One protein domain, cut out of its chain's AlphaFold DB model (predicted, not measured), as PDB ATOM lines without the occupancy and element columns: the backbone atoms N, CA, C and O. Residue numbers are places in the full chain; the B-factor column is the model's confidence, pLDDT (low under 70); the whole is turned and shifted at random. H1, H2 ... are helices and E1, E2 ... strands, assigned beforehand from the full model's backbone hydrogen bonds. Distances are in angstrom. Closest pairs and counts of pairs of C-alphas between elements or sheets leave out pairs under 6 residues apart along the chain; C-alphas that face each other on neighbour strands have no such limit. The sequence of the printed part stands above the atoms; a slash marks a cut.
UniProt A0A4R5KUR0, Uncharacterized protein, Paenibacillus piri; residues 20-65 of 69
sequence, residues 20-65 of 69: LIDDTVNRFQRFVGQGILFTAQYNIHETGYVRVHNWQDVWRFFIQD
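Overview. This is residues 20 to 65 of the 69 residues of an uncharacterized protein of Paenibacillus piri (UniProt A0A4R5KUR0). A small sheet of three parallel strands makes a wall, with one short helix, H1, over one face at E2 and E3; on the other side of the sheet two wide loops, residues 23 to 33 and 39 to 49, bulge away from the helix. The printed part has 46 residues, with three named strands and one named helix in the order E1 E2 E3 H1, and the sheet order is also E1 E2 E3. The class is mixed, helices and strands, with 20 residues in named elements, under half. The whole is compact, with a radius of gyration of the C-alphas of 10.5 A, but flat, spanning 28 by 25 by 14 A.

Arrangement. E2, residues 34 to 38, is the inner strand. Edge strand E1, residues 20 to 22, is parallel to it at 24 degrees, with N 36 and O 20 at 2.8 A. Edge strand E3, residues 50 to 52, is parallel to E2 at 36 degrees, with N 37 and O 50 at 2.8 A. H1, residues 55 to 63, is on the sheet at a height of 9.6 A over a local plane of just 6 C-alphas. It lies over E3 and, only just, with 3 C-alphas, over E2. It runs along the strands, at 3 degrees to E3 on the local plane. The closest C-alphas of E3 and H1, Val 52 and Val 58, are 6.1 A apart. Every O i to N i+4 pair in H1 is within hydrogen-bond range.

Along the chain. E1, 6.1 A long, begins at C-alpha 20 (192.522, 200.247, 126.123). E2 measures 12.6 A and E3 7.2 A. H1, 12.2 A long, ends at C-alpha 63 (180.512, 200.773, 114.705).

Size, cuts and confidence. The C-alphas farthest apart, Tyr 42 and Asp 65, are 30.6 A apart. The printed part has no cut. The links E1 to E2 and E2 to E3 are long; E3 to H1 is tight. Residues 64 to 65 have pLDDT under 70.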
ATOM      1  N   LEU A  20     191.120 199.904 126.363       96.75
ATOM      2  CA  LEU A  20     192.522 200.247 126.123       96.75
ATOM      3  C   LEU A  20     192.995 199.565 124.839       96.75
ATOM      4  O   LEU A  20     193.133 198.345 124.808       96.75
ATOM      5  N   ILE A  21     193.282 200.350 123.801       97.31
ATOM      6  CA  ILE A  21     193.943 199.864 122.582       97.31
ATOM      7  C   ILE A  21     195.454 200.041 122.771       97.31
ATOM      8  O   ILE A  21     195.932 201.168 122.883       97.31
ATOM      9  N   ASP A  22     196.199 198.940 122.837       96.25
ATOM     10  CA  ASP A  22     197.650 198.927 123.084       96.25
ATOM     11  C   ASP A  22     198.276 197.725 122.356       96.25
ATOM     12  O   ASP A  22     197.609 196.720 122.113       96.25
ATOM     13  N   ASP A  23     199.547 197.807 121.980       96.06
ATOM     14  CA  ASP A  23     200.284 196.717 121.332       96.06
ATOM     15  C   ASP A  23     201.087 195.864 122.337       96.06
ATOM     16  O   ASP A  23     201.554 194.768 122.009       96.06
ATOM     17  N   THR A  24     201.192 196.322 123.589       93.62
ATOM     18  CA  THR A  24     201.951 195.663 124.653       93.62
ATOM     19  C   THR A  24     201.044 194.879 125.609       93.62
ATOM     20  O   THR A  24     200.472 195.433 126.547       93.62
ATOM     21  N   VAL A  25     201.010 193.552 125.458       87.81
ATOM     22  CA  VAL A  25     200.179 192.620 126.253       87.81
ATOM     23  C   VAL A  25     200.276 192.813 127.773       87.81
ATOM     24  O   VAL A  25     199.265 192.806 128.474       87.81
ATOM     25  N   ASN A  26     201.480 193.046 128.302       86.38
ATOM     26  CA  ASN A  26     201.703 193.213 129.745       86.38
ATOM     27  C   ASN A  26     200.948 194.415 130.344       86.38
ATOM     28  O   ASN A  26     200.764 194.480 131.559       86.38
ATOM     29  N   ARG A  27     200.496 195.365 129.513       85.81
ATOM     30  CA  ARG A  27     199.677 196.504 129.946       85.81
ATOM     31  C   ARG A  27     198.251 196.093 130.317       85.81
ATOM     32  O   ARG A  27     197.615 196.814 131.077       85.81
ATOM     33  N   PHE A  28     197.768 194.947 129.833       86.81
ATOM     34  CA  PHE A  28     196.388 194.503 130.032       86.81
ATOM     35  C   PHE A  28     196.147 193.800 131.363       86.81
ATOM     36  O   PHE A  28     195.060 193.921 131.909       86.81
ATOM     37  N   GLN A  29     197.149 193.121 131.932       82.50
ATOM     38  CA  GLN A  29     196.975 192.299 133.143       82.50
ATOM     39  C   GLN A  29     196.415 193.061 134.356       82.50
ATOM     40  O   GLN A  29     195.873 192.446 135.269       82.50
ATOM     41  N   ARG A  30     196.586 194.387 134.391       84.69
ATOM     42  CA  ARG A  30     196.119 195.261 135.479       84.69
ATOM     43  C   ARG A  30     195.158 196.351 135.009       84.69
ATOM     44  O   ARG A  30     194.812 197.222 135.800       84.69
ATOM     45  N   PHE A  31     194.780 196.344 133.733       92.50
ATOM     46  CA  PHE A  31     193.784 197.274 133.224       92.50
ATOM     47  C   PHE A  31     192.394 196.753 133.596       92.50
ATOM     48  O   PHE A  31     192.110 195.573 133.416       92.50
ATOM     49  N   VAL A  32     191.560 197.619 134.169       90.94
ATOM     50  CA  VAL A  32     190.243 197.221 134.694       90.94
ATOM     51  C   VAL A  32     189.221 197.022 133.568       90.94
ATOM     52  O   VAL A  32     188.345 196.171 133.692       90.94
ATOM     53  N   GLY A  33     189.332 197.795 132.482       93.88
ATOM     54  CA  GLY A  33     188.472 197.673 131.305       93.88
ATOM     55  C   GLY A  33     188.922 196.584 130.323       93.88
ATOM     56  O   GLY A  33     189.811 195.775 130.595       93.88
ATOM     57  N   GLN A  34     188.341 196.591 129.125       94.81
ATOM     58  CA  GLN A  34     188.696 195.666 128.052       94.81
ATOM     59  C   GLN A  34     189.980 196.112 127.337       94.81
ATOM     60  O   GLN A  34     190.022 197.138 126.654       94.81
ATOM     61  N   GLY A  35     191.030 195.294 127.432       95.31
ATOM     62  CA  GLY A  35     192.211 195.426 126.579       95.31
ATOM     63  C   GLY A  35     191.926 194.958 125.148       95.31
ATOM     64  O   GLY A  35     191.384 193.870 124.946       95.31
ATOM     65  N   ILE A  36     192.305 195.760 124.156       97.38
ATOM     66  CA  ILE A  36     192.248 195.432 122.731       97.38
ATOM     67  C   ILE A  36     193.682 195.447 122.204       97.38
ATOM     68  O   ILE A  36     194.326 196.495 122.128       97.38
ATOM     69  N   LEU A  37     194.187 194.272 121.840       97.88
ATOM     70  CA  LEU A  37     195.535 194.093 121.332       97.88
ATOM     71  C   LEU A  37     195.636 194.610 119.899       97.88
ATOM     72  O   LEU A  37     195.101 194.016 118.957       97.88
ATOM     73  N   PHE A  38     196.363 195.706 119.730       98.25
ATOM     74  CA  PHE A  38     196.738 196.196 118.416       98.25
ATOM     75  C   PHE A  38     197.886 195.349 117.860       98.25
ATOM     76  O   PHE A  38     198.885 195.088 118.535       98.25
ATOM     77  N   THR A  39     197.749 194.880 116.621       98.06
ATOM     78  CA  THR A  39     198.739 193.975 116.029       98.06
ATOM     79  C   THR A  39     200.070 194.671 115.759       98.06
ATOM     80  O   THR A  39     200.134 195.673 115.052       98.06
ATOM     81  N   ALA A  40     201.143 194.071 116.269       97.50
ATOM     82  CA  ALA A  40     202.526 194.432 115.992       97.50
ATOM     83  C   ALA A  40     203.365 193.161 115.782       97.50
ATOM     84  O   ALA A  40     203.003 192.083 116.251       97.50
ATOM     85  N   GLN A  41     204.509 193.282 115.100       96.44
ATOM     86  CA  GLN A  41     205.372 192.142 114.743       96.44
ATOM     87  C   GLN A  41     205.748 191.258 115.943       96.44
ATOM     88  O   GLN A  41     205.781 190.040 115.832       96.44
ATOM     89  N   TYR A  42     205.996 191.859 117.104       96.06
ATOM     90  CA  TYR A  42     206.435 191.136 118.296       96.06
ATOM     91  C   TYR A  42     205.290 190.466 119.075       96.06
ATOM     92  O   TYR A  42     205.561 189.656 119.955       96.06
ATOM     93  N   ASN A  43     204.027 190.784 118.769       96.69
ATOM     94  CA  ASN A  43     202.862 190.208 119.441       96.69
ATOM     95  C   ASN A  43     202.058 189.256 118.540       96.69
ATOM     96  O   ASN A  43     200.979 188.833 118.934       96.69
ATOM     97  N   ILE A  44     202.550 188.887 117.349       96.25
ATOM     98  CA  ILE A  44     201.797 188.085 116.359       96.25
ATOM     99  C   ILE A  44     201.342 186.707 116.861       96.25
ATOM    100  O   ILE A  44     200.367 186.167 116.349       96.25
ATOM    101  N   HIS A  45     202.031 186.140 117.852       96.44
ATOM    102  CA  HIS A  45     201.717 184.825 118.418       96.44
ATOM    103  C   HIS A  45     200.794 184.900 119.644       96.44
ATOM    104  O   HIS A  45     200.403 183.866 120.177       96.44
ATOM    105  N   GLU A  46     200.426 186.104 120.083       96.12
ATOM    106  CA  GLU A  46     199.542 186.316 121.228       96.12
ATOM    107  C   GLU A  46     198.082 186.077 120.829       96.12
ATOM    108  O   GLU A  46     197.534 186.773 119.970       96.12
ATOM    109  N   THR A  47     197.433 185.102 121.464       94.88
ATOM    110  CA  THR A  47     196.062 184.669 121.130       94.88
ATOM    111  C   THR A  47     195.054 184.895 122.259       94.88
ATOM    112  O   THR A  47     193.865 184.661 122.069       94.88
ATOM    113  N   GLY A  48     195.506 185.374 123.423       93.06
ATOM    114  CA  GLY A  48     194.685 185.504 124.634       93.06
ATOM    115  C   GLY A  48     193.842 186.779 124.751       93.06
ATOM    116  O   GLY A  48     193.240 186.991 125.798       93.06
ATOM    117  N   TYR A  49     193.811 187.640 123.729       94.25
ATOM    118  CA  TYR A  49     193.180 188.962 123.803       94.25
ATOM    119  C   TYR A  49     192.326 189.253 122.573       94.25
ATOM    120  O   TYR A  49     192.641 188.811 121.466       94.25
ATOM    121  N   VAL A  50     191.282 190.068 122.764       95.69
ATOM    122  CA  VAL A  50     190.569 190.726 121.662       95.69
ATOM    123  C   VAL A  50     191.597 191.483 120.827       95.69
ATOM    124  O   VAL A  50     192.405 192.222 121.384       95.69
ATOM    125  N   ARG A  51     191.600 191.282 119.508       97.25
ATOM    126  CA  ARG A  51     192.653 191.778 118.618       97.25
ATOM    127  C   ARG A  51     192.081 192.544 117.436       97.25
ATOM    128  O   ARG A  51     191.096 192.130 116.835       97.25
ATOM    129  N   VAL A  52     192.783 193.609 117.066       97.88
ATOM    130  CA  VAL A  52     192.590 194.365 115.824       97.88
ATOM    131  C   VAL A  52     193.903 194.382 115.039       97.88
ATOM    132  O   VAL A  52     194.992 194.425 115.627       97.88
ATOM    133  N   HIS A  53     193.842 194.323 113.708       98.00
ATOM    134  CA  HIS A  53     195.051 194.316 112.877       98.00
ATOM    135  C   HIS A  53     195.415 195.689 112.323       98.00
ATOM    136  O   HIS A  53     196.543 195.900 111.885       98.00
ATOM    137  N   ASN A  54     194.466 196.617 112.326       97.75
ATOM    138  CA  ASN A  54     194.613 197.959 111.785       97.75
ATOM    139  C   ASN A  54     193.464 198.853 112.288       97.75
ATOM    140  O   ASN A  54     192.563 198.410 113.001       97.75
ATOM    141  N   TRP A  55     193.484 200.124 111.891       97.19
ATOM    142  CA  TRP A  55     192.452 201.094 112.264       97.19
ATOM    143  C   TRP A  55     191.076 200.819 111.641       97.19
ATOM    144  O   TRP A  55     190.064 201.194 112.226       97.19
ATOM    145  N   GLN A  56     191.004 200.152 110.485       97.31
ATOM    146  CA  GLN A  56     189.726 199.742 109.900       97.31
ATOM    147  C   GLN A  56     189.041 198.676 110.763       97.31
ATOM    148  O   GLN A  56     187.827 198.727 110.938       97.31
ATOM    149  N   ASP A  57     189.806 197.756 111.349       97.31
ATOM    150  CA  ASP A  57     189.282 196.777 112.303       97.31
ATOM    151  C   ASP A  57     188.820 197.448 113.599       97.31
ATOM    152  O   ASP A  57     187.774 197.081 114.119       97.31
ATOM    153  N   VAL A  58     189.536 198.477 114.079       96.69
ATOM    154  CA  VAL A  58     189.083 199.302 115.217       96.69
ATOM    155  C   VAL A  58     187.723 199.927 114.913       96.69
ATOM    156  O   VAL A  58     186.804 199.834 115.719       96.69
ATOM    157  N   TRP A  59     187.564 200.536 113.735       95.31
ATOM    158  CA  TRP A  59     186.286 201.126 113.334       95.31
ATOM    159  C   TRP A  59     185.164 200.080 113.288       95.31
ATOM    160  O   TRP A  59     184.097 200.308 113.852       95.31
ATOM    161  N   ARG A  60     185.415 198.910 112.681       95.38
ATOM    162  CA  ARG A  60     184.439 197.806 112.628       95.38
ATOM    163  C   ARG A  60     184.060 197.318 114.022       95.38
ATOM    164  O   ARG A  60     182.879 197.133 114.283       95.38
ATOM    165  N   PHE A  61     185.042 197.178 114.911       94.62
ATOM    166  CA  PHE A  61     184.832 196.735 116.287       94.62
ATOM    167  C   PHE A  61     183.837 197.623 117.050       94.62
ATOM    168  O   PHE A  61     183.046 197.101 117.821       94.62
ATOM    169  N   PHE A  62     183.842 198.943 116.822       94.69
ATOM    170  CA  PHE A  62     182.971 199.878 117.553       94.69
ATOM    171  C   PHE A  62     181.677 200.275 116.826       94.69
ATOM    172  O   PHE A  62     180.732 200.703 117.479       94.69
ATOM    173  N   ILE A  63     181.627 200.204 115.493       88.25
ATOM    174  CA  ILE A  63     180.512 200.773 114.705       88.25
ATOM    175  C   ILE A  63     179.520 199.695 114.240       88.25
ATOM    176  O   ILE A  63     178.367 200.010 113.943       88.25
ATOM    177  N   GLN A  64     179.928 198.423 114.166       65.12
ATOM    178  CA  GLN A  64     179.126 197.387 113.506       65.12
ATOM    179  C   GLN A  64     177.869 196.947 114.294       65.12
ATOM    180  O   GLN A  64     176.998 196.309 113.708       65.12
ATOM    181  N   ASP A  65     177.701 197.408 115.539       55.12
ATOM    182  CA  ASP A  65     176.494 197.200 116.358       55.12
ATOM    183  C   ASP A  65     175.429 198.314 116.214       55.12
ATOM    184  O   ASP A  65     174.393 198.283 116.871       55.12
TER     185      ASP A  65